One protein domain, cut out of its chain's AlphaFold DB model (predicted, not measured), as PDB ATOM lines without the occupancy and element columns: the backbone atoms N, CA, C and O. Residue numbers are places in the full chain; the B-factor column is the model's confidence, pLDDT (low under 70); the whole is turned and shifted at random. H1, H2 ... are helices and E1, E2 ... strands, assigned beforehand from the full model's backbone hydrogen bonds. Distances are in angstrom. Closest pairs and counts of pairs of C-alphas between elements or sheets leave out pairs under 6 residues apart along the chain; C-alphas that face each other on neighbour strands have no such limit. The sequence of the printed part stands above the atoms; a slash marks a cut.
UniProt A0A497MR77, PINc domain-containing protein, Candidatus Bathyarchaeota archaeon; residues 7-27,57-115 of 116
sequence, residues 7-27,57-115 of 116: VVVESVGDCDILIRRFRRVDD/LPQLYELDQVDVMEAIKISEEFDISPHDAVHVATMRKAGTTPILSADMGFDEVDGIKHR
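What this domain is: This is residues 7 to 27 and 57 to 115 of the 116 residues of the protein "PINc domain-containing protein" of Candidatus Bathyarchaeota archaeon (UniProt A0A497MR77). A small twisted sheet of four strands has H2 at its side, near the middle of the domain, and H1 crosses H2 on the side away from the sheet; short H3 lies over edge strand E4, and residues 22 to 27 run off as a tail. The 80 printed residues hold three named helices and four named strands, in the order E1 E2 H1 H2 E3 H3 E4. The sheet, E1 E2 E3 E4, is mixed, and the class is mixed, helices and strands. The whole is compact, with a radius of gyration of the C-alphas of 12.6 A and spans of 38 by 30 by 25 A.

How they stand to each other: E1, residues 7 to 11, and E2, residues 17 to 21, form an antiparallel hairpin, with N 10 and O 18 at 2.7 A. E2 is parallel to E3, residues 98 to 100, with N 17 and O 98 at 3.3 A. E3 is parallel to E4, residues 113 to 115, with N 115 and O 99 at 2.9 A. H3, residues 104 to 108, joins them in a strand-helix-strand unit, two parallel neighbours with a helix between, whose crossover is right-handed. H2, residues 82 to 93, only grazes the sheet, with residues 87 to 91. H1, residues 65 to 78, touches H2 at a steep tilt of 66 degrees, opposite ways; their closest C-alphas, Ala 71 and Ala 85, are 4.8 A apart. Each O i to N i+4 pair is within hydrogen-bond range in H1 and H2; H3 has 0 of 1, and 1 of 2 O i to N i+3 pairs.

Where its parts are: E1 begins at C-alpha 7 (97.183, 112.272, 123.172) and E4 ends at C-alpha 115 (81.996, 119.112, 131.141). H1 is 20.1 A long, H2 16.4 A, E1 13.3 A and E2 12.9 A.

The domain as a whole: Residues 28 to 56 are not printed; C-alphas 27 and 57 are 25.8 A apart. The links printed whole are tight. Residues 7 to 27 and 57 to 59 are under 70 in pLDDT.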
ATOM      1  N   VAL A   7      98.262 111.880 122.268       46.31
ATOM      2  CA  VAL A   7      97.183 112.272 123.172       46.31
ATOM      3  C   VAL A   7      97.825 112.575 124.518       46.31
ATOM      4  O   VAL A   7      98.542 111.736 125.059       46.31
ATOM      5  N   VAL A   8      97.626 113.791 125.025       46.81
ATOM      6  CA  VAL A   8      98.113 114.196 126.347       46.81
ATOM      7  C   VAL A   8      96.932 114.155 127.305       46.81
ATOM      8  O   VAL A   8      95.926 114.813 127.061       46.81
ATOM      9  N   VAL A   9      97.053 113.365 128.365       50.19
ATOM     10  CA  VAL A   9      96.010 113.173 129.376       50.19
ATOM     11  C   VAL A   9      96.471 113.872 130.652       50.19
ATOM     12  O   VAL A   9      97.453 113.467 131.259       50.19
ATOM     13  N   GLU A  10      95.824 114.975 131.010       44.16
ATOM     14  CA  GLU A  10      96.116 115.778 132.197       44.16
ATOM     15  C   GLU A  10      95.168 115.438 133.345       44.16
ATOM     16  O   GLU A  10      94.043 115.039 133.086       44.16
ATOM     17  N   SER A  11      95.594 115.608 134.602       38.78
ATOM     18  CA  SER A  11      94.651 115.701 135.720       38.78
ATOM     19  C   SER A  11      94.487 117.174 136.097       38.78
ATOM     20  O   SER A  11      95.474 117.878 136.318       38.78
ATOM     21  N   VAL A  12      93.255 117.673 136.126       45.34
ATOM     22  CA  VAL A  12      92.947 119.046 136.542       45.34
ATOM     23  C   VAL A  12      92.396 118.973 137.966       45.34
ATOM     24  O   VAL A  12      91.201 118.826 138.186       45.34
ATOM     25  N   GLY A  13      93.293 119.018 138.952       51.34
ATOM     26  CA  GLY A  13      92.955 118.812 140.368       51.34
ATOM     27  C   GLY A  13      92.841 117.334 140.769       51.34
ATOM     28  O   GLY A  13      93.261 116.451 140.023       51.34
ATOM     29  N   ASP A  14      92.292 117.076 141.962       50.06
ATOM     30  CA  ASP A  14      92.248 115.735 142.577       50.06
ATOM     31  C   ASP A  14      91.261 114.766 141.897       50.06
ATOM     32  O   ASP A  14      91.296 113.569 142.176       50.06
ATOM     33  N   CYS A  15      90.377 115.262 141.020       37.22
ATOM     34  CA  CYS A  15      89.239 114.486 140.529       37.22
ATOM     35  C   CYS A  15      88.947 114.593 139.032       37.22
ATOM     36  O   CYS A  15      88.025 113.903 138.617       37.22
ATOM     37  N   ASP A  16      89.654 115.398 138.230       35.31
ATOM     38  CA  ASP A  16      89.281 115.622 136.823       35.31
ATOM     39  C   ASP A  16      90.397 115.155 135.883       35.31
ATOM     40  O   ASP A  16      91.564 115.442 136.134       35.31
ATOM     41  N   ILE A  17      90.047 114.476 134.781       47.12
ATOM     42  CA  ILE A  17      90.985 114.116 133.706       47.12
ATOM     43  C   ILE A  17      90.658 114.930 132.441       47.12
ATOM     44  O   ILE A  17      89.515 115.003 131.989       47.12
ATOM     45  N   LEU A  18      91.681 115.548 131.857       52.06
ATOM     46  CA  LEU A  18      91.632 116.435 130.702       52.06
ATOM     47  C   LEU A  18      92.398 115.820 129.531       52.06
ATOM     48  O   LEU A  18      93.620 115.713 129.549       52.06
ATOM     49  N   ILE A  19      91.691 115.461 128.466       51.78
ATOM     50  CA  ILE A  19      92.296 114.804 127.304       51.78
ATOM     51  C   ILE A  19      92.532 115.834 126.199       51.78
ATOM     52  O   ILE A  19      91.612 116.260 125.502       51.78
ATOM     53  N   ARG A  20      93.791 116.233 125.995       48.66
ATOM     54  CA  ARG A  20      94.210 117.129 124.910       48.66
ATOM     55  C   ARG A  20      94.668 116.329 123.695       48.66
ATOM     56  O   ARG A  20      95.745 115.732 123.677       48.66
ATOM     57  N   ARG A  21      93.855 116.364 122.637       45.09
ATOM     58  CA  ARG A  21      94.201 115.825 121.315       45.09
ATOM     59  C   ARG A  21      94.917 116.901 120.495       45.09
ATOM     60  O   ARG A  21      94.310 117.899 120.104       45.09
ATOM     61  N   PHE A  22      96.206 116.709 120.217       47.75
ATOM     62  CA  PHE A  22      96.972 117.624 119.367       47.75
ATOM     63  C   PHE A  22      96.901 117.169 117.912       47.75
ATOM     64  O   PHE A  22      97.287 116.048 117.579       47.75
ATOM     65  N   ARG A  23      96.449 118.053 117.012       50.94
ATOM     66  CA  ARG A  23      96.601 117.816 115.571       50.94
ATOM     67  C   ARG A  23      98.095 117.785 115.254       50.94
ATOM     68  O   ARG A  23      98.765 118.809 115.378       50.94
ATOM     69  N   ARG A  24      98.613 116.617 114.866       52.50
ATOM     70  CA  ARG A  24      99.983 116.516 114.361       52.50
ATOM     71  C   ARG A  24     100.075 117.227 113.017       52.50
ATOM     72  O   ARG A  24      99.163 117.147 112.199       52.50
ATOM     73  N   VAL A  25     101.178 117.935 112.822       60.53
ATOM     74  CA  VAL A  25     101.541 118.525 111.538       60.53
ATOM     75  C   VAL A  25     102.578 117.604 110.907       60.53
ATOM     76  O   VAL A  25     103.543 117.256 111.582       60.53
ATOM     77  N   ASP A  26     102.376 117.201 109.649       56.69
ATOM     78  CA  ASP A  26     103.196 116.169 108.980       56.69
ATOM     79  C   ASP A  26     104.698 116.493 108.939       56.69
ATOM     80  O   ASP A  26     105.532 115.596 108.925       56.69
ATOM     81  N   ASP A  27     105.045 117.780 108.966       67.62
ATOM     82  CA  ASP A  27     106.417 118.245 109.160       67.62
ATOM     83  C   ASP A  27     106.366 119.416 110.152       67.62
ATOM     84  O   ASP A  27     105.956 120.514 109.773       67.62
ATOM     85  N   LEU A  57     101.600 118.733 135.663       51.62
ATOM     86  CA  LEU A  57     102.023 117.866 134.567       51.62
ATOM     87  C   LEU A  57     100.958 116.784 134.324       51.62
ATOM     88  O   LEU A  57     100.356 116.300 135.287       51.62
ATOM     89  N   PRO A  58     100.744 116.378 133.063       58.88
ATOM     90  CA  PRO A  58      99.819 115.309 132.749       58.88
ATOM     91  C   PRO A  58     100.169 114.002 133.456       58.88
ATOM     92  O   PRO A  58     101.304 113.533 133.357       58.88
ATOM     93  N   GLN A  59      99.193 113.402 134.146       64.31
ATOM     94  CA  GLN A  59      99.343 112.059 134.696       64.31
ATOM     95  C   GLN A  59      99.120 111.041 133.577       64.31
ATOM     96  O   GLN A  59      98.023 110.908 133.036       64.31
ATOM     97  N   LEU A  60     100.188 110.331 133.215       70.19
ATOM     98  CA  LEU A  60     100.126 109.240 132.250       70.19
ATOM     99  C   LEU A  60      99.720 107.954 132.968       70.19
ATOM    100  O   LEU A  60     100.378 107.538 133.920       70.19
ATOM    101  N   TYR A  61      98.662 107.319 132.473       76.69
ATOM    102  CA  TYR A  61      98.204 106.025 132.958       76.69
ATOM    103  C   TYR A  61      98.629 104.933 131.979       76.69
ATOM    104  O   TYR A  61      98.333 105.004 130.785       76.69
ATOM    105  N   GLU A  62      99.332 103.925 132.490       80.06
ATOM    106  CA  GLU A  62      99.673 102.739 131.713       80.06
ATOM    107  C   GLU A  62      98.450 101.828 131.574       80.06
ATOM    108  O   GLU A  62      97.741 101.555 132.550       80.06
ATOM    109  N   LEU A  63      98.229 101.365 130.342       83.69
ATOM    110  CA  LEU A  63      97.167 100.430 129.997       83.69
ATOM    111  C   LEU A  63      97.718  99.010 129.961       83.69
ATOM    112  O   LEU A  63      98.685  98.723 129.250       83.69
ATOM    113  N   ASP A  64      97.068  98.118 130.692       85.06
ATOM    114  CA  ASP A  64      97.329  96.687 130.678       85.06
ATOM    115  C   ASP A  64      96.228  95.917 129.918       85.06
ATOM    116  O   ASP A  64      95.266  96.481 129.394       85.06
ATOM    117  N   GLN A  65      96.381  94.594 129.803       84.94
ATOM    118  CA  GLN A  65      95.388  93.758 129.116       84.94
ATOM    119  C   GLN A  65      94.031  93.741 129.835       84.94
ATOM    120  O   GLN A  65      93.008  93.552 129.179       84.94
ATOM    121  N   VAL A  66      94.007  93.935 131.156       87.81
ATOM    122  CA  VAL A  66      92.769  93.981 131.944       87.81
ATOM    123  C   VAL A  66      91.994  95.247 131.598       87.81
ATOM    124  O   VAL A  66      90.790  95.163 131.366       87.81
ATOM    125  N   ASP A  67      92.681  96.381 131.457       87.00
ATOM    126  CA  ASP A  67      92.070  97.652 131.050       87.00
ATOM    127  C   ASP A  67      91.455  97.569 129.649       87.00
ATOM    128  O   ASP A  67      90.359  98.073 129.413       87.00
ATOM    129  N   VAL A  68      92.134  96.896 128.713       88.50
ATOM    130  CA  VAL A  68      91.615  96.693 127.350       88.50
ATOM    131  C   VAL A  68      90.371  95.808 127.368       88.50
ATOM    132  O   VAL A  68      89.387  96.115 126.699       88.50
ATOM    133  N   MET A  69      90.389  94.722 128.143       91.69
ATOM    134  CA  MET A  69      89.226  93.844 128.287       91.69
ATOM    135  C   MET A  69      88.043  94.566 128.931       91.69
ATOM    136  O   MET A  69      86.900  94.335 128.545       91.69
ATOM    137  N   GLU A  70      88.303  95.444 129.895       92.88
ATOM    138  CA  GLU A  70      87.269  96.260 130.520       92.88
ATOM    139  C   GLU A  70      86.708  97.305 129.551       92.88
ATOM    140  O   GLU A  70      85.494  97.460 129.452       92.88
ATOM    141  N   ALA A  71      87.565  97.950 128.760       91.25
ATOM    142  CA  ALA A  71      87.137  98.874 127.716       91.25
ATOM    143  C   ALA A  71      86.245  98.193 126.663       91.25
ATOM    144  O   ALA A  71      85.282  98.795 126.204       91.25
ATOM    145  N   ILE A  72      86.513  96.933 126.302       92.31
ATOM    146  CA  ILE A  72      85.637  96.181 125.388       92.31
ATOM    147  C   ILE A  72      84.239  96.026 125.994       92.31
ATOM    148  O   ILE A  72      83.257  96.341 125.328       92.31
ATOM    149  N   LYS A  73      84.142  95.619 127.266       94.00
ATOM    150  CA  LYS A  73      82.842  95.486 127.943       94.00
ATOM    151  C   LYS A  73      82.100  96.816 128.018       94.00
ATOM    152  O   LYS A  73      80.916  96.851 127.726       94.00
ATOM    153  N   ILE A  74      82.795  97.898 128.374       92.31
ATOM    154  CA  ILE A  74      82.212  99.245 128.455       92.31
ATOM    155  C   ILE A  74      81.707  99.698 127.080       92.31
ATOM    156  O   ILE A  74      80.635 100.286 126.981       92.31
ATOM    157  N   SER A  75      82.468  99.427 126.018       93.00
ATOM    158  CA  SER A  75      82.068  99.763 124.649       93.00
ATOM    159  C   SER A  75      80.779  99.043 124.253       93.00
ATOM    160  O   SER A  75      79.893  99.672 123.691       93.00
ATOM    161  N   GLU A  76      80.649  97.759 124.592       93.44
ATOM    162  CA  GLU A  76      79.428  96.984 124.336       93.44
ATOM    163  C   GLU A  76      78.254  97.405 125.237       93.44
ATOM    164  O   GLU A  76      77.112  97.408 124.790       93.44
ATOM    165  N   GLU A  77      78.523  97.756 126.497       94.00
ATOM    166  CA  GLU A  77      77.508  98.134 127.490       94.00
ATOM    167  C   GLU A  77      76.854  99.483 127.177       94.00
ATOM    168  O   GLU A  77      75.633  99.603 127.257       94.00
ATOM    169  N   PHE A  78      77.658 100.482 126.810       90.81
ATOM    170  CA  PHE A  78      77.198 101.857 126.590       90.81
ATOM    171  C   PHE A  78      77.115 102.245 125.107       90.81
ATOM    172  O   PHE A  78      76.852 103.402 124.809       90.81
ATOM    173  N   ASP A  79      77.362 101.311 124.181       90.50
ATOM    174  CA  ASP A  79      77.397 101.544 122.721       90.50
ATOM    175  C   ASP A  79      78.302 102.724 122.298       90.50
ATOM    176  O   ASP A  79      78.086 103.405 121.295       90.50
ATOM    177  N   ILE A  80      79.360 102.974 123.075       89.25
ATOM    178  CA  ILE A  80      80.345 104.021 122.792       89.25
ATOM    179  C   ILE A  80      81.525 103.467 121.999       89.25
ATOM    180  O   ILE A  80      81.806 102.264 121.982       89.25
ATOM    181  N   SER A  81      82.285 104.366 121.371       89.00
ATOM    182  CA  SER A  81      83.459 103.961 120.605       89.00
ATOM    183  C   SER A  81      84.477 103.219 121.496       89.00
ATOM    184  O   SER A  81      84.695 103.620 122.645       89.00
ATOM    185  N   PRO A  82      85.193 102.198 120.977       87.50
ATOM    186  CA  PRO A  82      86.219 101.490 121.750       87.50
ATOM    187  C   PRO A  82      87.298 102.417 122.319       87.50
ATOM    188  O   PRO A  82      87.943 102.112 123.314       87.50
ATOM    189  N   HIS A  83      87.510 103.563 121.675       85.12
ATOM    190  CA  HIS A  83      88.455 104.569 122.125       85.12
ATOM    191  C   HIS A  83      87.953 105.315 123.365       85.12
ATOM    192  O   HIS A  83      88.701 105.506 124.321       85.12
ATOM    193  N   ASP A  84      86.686 105.712 123.362       89.94
ATOM    194  CA  ASP A  84      86.093 106.426 124.490       89.94
ATOM    195  C   ASP A  84      85.862 105.488 125.671       89.94
ATOM    196  O   ASP A  84      86.096 105.874 126.815       89.94
ATOM    197  N   ALA A  85      85.588 104.212 125.400       91.12
ATOM    198  CA  ALA A  85      85.566 103.173 126.418       91.12
ATOM    199  C   ALA A  85      86.920 102.986 127.124       91.12
ATOM    200  O   ALA A  85      86.950 102.780 128.336       91.12
ATOM    201  N   VAL A  86      88.051 103.129 126.418       90.25
ATOM    202  CA  VAL A  86      89.384 103.129 127.052       90.25
ATOM    203  C   VAL A  86      89.549 104.328 127.985       90.25
ATOM    204  O   VAL A  86      90.110 104.176 129.072       90.25
ATOM    205  N   HIS A  87      89.045 105.508 127.616       89.25
ATOM    206  CA  HIS A  87      89.076 106.660 128.519       89.25
ATOM    207  C   HIS A  87      88.267 106.392 129.784       89.25
ATOM    208  O   HIS A  87      88.781 106.595 130.878       89.25
ATOM    209  N   VAL A  88      87.048 105.871 129.644       90.12
ATOM    210  CA  VAL A  88      86.187 105.521 130.781       90.12
ATOM    211  C   VAL A  88      86.853 104.464 131.665       90.12
ATOM    212  O   VAL A  88      86.874 104.620 132.885       90.12
ATOM    213  N   ALA A  89      87.449 103.421 131.080       91.06
ATOM    214  CA  ALA A  89      88.183 102.395 131.824       91.06
ATOM    215  C   ALA A  89      89.353 103.003 132.618       91.06
ATOM    216  O   ALA A  89      89.504 102.748 133.814       91.06
ATOM    217  N   THR A  90      90.125 103.882 131.977       89.12
ATOM    218  CA  THR A  90      91.238 104.604 132.612       89.12
ATOM    219  C   THR A  90      90.742 105.503 133.746       89.12
ATOM    220  O   THR A  90      91.326 105.520 134.827       89.12
ATOM    221  N   MET A  91      89.634 106.214 133.534       88.88
ATOM    222  CA  MET A  91      89.009 107.073 134.540       88.88
ATOM    223  C   MET A  91      88.519 106.271 135.749       88.88
ATOM    224  O   MET A  91      88.804 106.653 136.884       88.88
ATOM    225  N   ARG A  92      87.863 105.124 135.524       89.06
ATOM    226  CA  ARG A  92      87.437 104.200 136.590       89.06
ATOM    227  C   ARG A  92      88.635 103.690 137.394       89.06
ATOM    228  O   ARG A  92      88.592 103.729 138.621       89.06
ATOM    229  N   LYS A  93      89.722 103.287 136.723       86.12
ATOM    230  CA  LYS A  93      90.987 102.869 137.360       86.12
ATOM    231  C   LYS A  93      91.604 103.987 138.204       86.12
ATOM    232  O   LYS A  93      92.104 103.731 139.295       86.12
ATOM    233  N   ALA A  94      91.541 105.221 137.713       83.69
ATOM    234  CA  ALA A  94      92.037 106.411 138.396       83.69
ATOM    235  C   ALA A  94      91.096 106.942 139.495       83.69
ATOM    236  O   ALA A  94      91.446 107.902 140.177       83.69
ATOM    237  N   GLY A  95      89.894 106.372 139.659       85.62
ATOM    238  CA  GLY A  95      88.881 106.875 140.594       85.62
ATOM    239  C   GLY A  95      88.325 108.259 140.231       85.62
ATOM    240  O   GLY A  95      87.780 108.953 141.086       85.62
ATOM    241  N   THR A  96      88.468 108.671 138.971       84.25
ATOM    242  CA  THR A  96      88.047 109.976 138.447       84.25
ATOM    243  C   THR A  96      86.693 109.841 137.753       84.25
ATOM    244  O   THR A  96      86.445 108.875 137.037       84.25
ATOM    245  N   THR A  97      85.805 110.813 137.959       85.00
ATOM    246  CA  THR A  97      84.453 110.832 137.365       85.00
ATOM    247  C   THR A  97      84.231 111.973 136.368       85.00
ATOM    248  O   THR A  97      83.580 111.736 135.353       85.00
ATOM    249  N   PRO A  98      84.743 113.198 136.577       83.38
ATOM    250  CA  PRO A  98      84.610 114.255 135.583       83.38
ATOM    251  C   PRO A  98      85.597 114.150 134.423       83.38
ATOM    252  O   PRO A  98      86.787 113.879 134.599       83.38
ATOM    253  N   ILE A  99      85.074 114.436 133.231       84.31
ATOM    254  CA  ILE A  99      85.823 114.524 131.977       84.31
ATOM    255  C   ILE A  99      85.557 115.877 131.325       84.31
ATOM    256  O   ILE A  99      84.404 116.298 131.216       84.31
ATOM    257  N   LEU A 100      86.619 116.547 130.875       82.25
ATOM    258  CA  LEU A 100      86.488 117.683 129.964       82.25
ATOM    259  C   LEU A 100      86.608 117.175 128.527       82.25
ATOM    260  O   LEU A 100      87.678 116.708 128.122       82.25
ATOM    261  N   SER A 101      85.528 117.268 127.761       80.69
ATOM    262  CA  SER A 101      85.477 116.800 126.379       80.69
ATOM    263  C   SER A 101      84.528 117.669 125.563       80.69
ATOM    264  O   SER A 101      83.584 118.229 126.089       80.69
ATOM    265  N   ALA A 102      84.768 117.769 124.258       81.88
ATOM    266  CA  ALA A 102      83.771 118.313 123.332       81.88
ATOM    267  C   ALA A 102      82.846 117.213 122.773       81.88
ATOM    268  O   ALA A 102      81.974 117.488 121.951       81.88
ATOM    269  N   ASP A 103      83.107 115.959 123.144       80.69
ATOM    270  CA  ASP A 103      82.391 114.783 122.669       80.69
ATOM    271  C   ASP A 103      81.229 114.461 123.609       80.69
ATOM    272  O   ASP A 103      81.440 114.147 124.777       80.69
ATOM    273  N   MET A 104      80.009 114.525 123.084       81.25
ATOM    274  CA  MET A 104      78.786 114.275 123.847       81.25
ATOM    275  C   MET A 104      78.586 112.788 124.175       81.25
ATOM    276  O   MET A 104      77.759 112.469 125.021       81.25
ATOM    277  N   GLY A 105      79.347 111.868 123.562       80.69
ATOM    278  CA  GLY A 105      79.222 110.430 123.835       80.69
ATOM    279  C   GLY A 105      79.509 110.042 125.293       80.69
ATOM    280  O   GLY A 105      79.084 108.987 125.749       80.69
ATOM    281  N   PHE A 106      80.188 110.900 126.060       85.38
ATOM    282  CA  PHE A 106      80.441 110.667 127.486       85.38
ATOM    283  C   PHE A 106      79.228 110.937 128.387       85.38
ATOM    284  O   PHE A 106      79.247 110.510 129.541       85.38
ATOM    285  N   ASP A 107      78.187 111.610 127.885       86.38
ATOM    286  CA  ASP A 107      76.943 111.846 128.634       86.38
ATOM    287  C   ASP A 107      76.127 110.563 128.833       86.38
ATOM    288  O   ASP A 107      75.306 110.480 129.745       86.38
ATOM    289  N   GLU A 108      76.360 109.561 127.986       86.06
ATOM    290  CA  GLU A 108      75.641 108.284 127.991       86.06
ATOM    291  C   GLU A 108      76.259 107.266 128.962       86.06
ATOM    292  O   GLU A 108      75.679 106.211 129.214       86.06
ATOM    293  N   VAL A 109      77.426 107.575 129.538       87.31
ATOM    294  CA  VAL A 109      78.175 106.652 130.392       87.31
ATOM    295  C   VAL A 109      77.849 106.876 131.862       87.31
ATOM    296  O   VAL A 109      78.169 107.915 132.450       87.31
ATOM    297  N   ASP A 110      77.312 105.841 132.503       86.56
ATOM    298  CA  ASP A 110      76.987 105.889 133.923       86.56
ATOM    299  C   ASP A 110      78.229 106.147 134.792       86.56
ATOM    300  O   ASP A 110      79.253 105.454 134.727       86.56
ATOM    301  N   GLY A 111      78.108 107.153 135.662       82.31
ATOM    302  CA  GLY A 111      79.149 107.552 136.610       82.31
ATOM    303  C   GLY A 111      80.154 108.575 136.075       82.31
ATOM    304  O   GLY A 111      81.016 109.010 136.843       82.31
ATOM    305  N   ILE A 112      80.030 109.006 134.817       86.81
ATOM    306  CA  ILE A 112      80.859 110.065 134.234       86.81
ATOM    307  C   ILE A 112      80.149 111.421 134.341       86.81
ATOM    308  O   ILE A 112      78.942 111.540 134.155       86.81
ATOM    309  N   LYS A 113      80.903 112.468 134.692       85.62
ATOM    310  CA  LYS A 113      80.418 113.856 134.772       85.62
ATOM    311  C   LYS A 113      81.038 114.676 133.651       85.62
ATOM    312  O   LYS A 113      82.117 115.247 133.814       85.62
ATOM    313  N   HIS A 114      80.364 114.724 132.516       83.44
ATOM    314  CA  HIS A 114      80.835 115.474 131.366       83.44
ATOM    315  C   HIS A 114      80.812 116.988 131.621       83.44
ATOM    316  O   HIS A 114      79.853 117.543 132.167       83.44
ATOM    317  N   ARG A 115      81.899 117.659 131.237       74.31
ATOM    318  CA  ARG A 115      81.996 119.112 131.141       74.31
ATOM    319  C   ARG A 115      82.390 119.481 129.701       74.31
ATOM    320  O   ARG A 115      83.437 118.998 129.259       74.31
TER     321      ARG A 115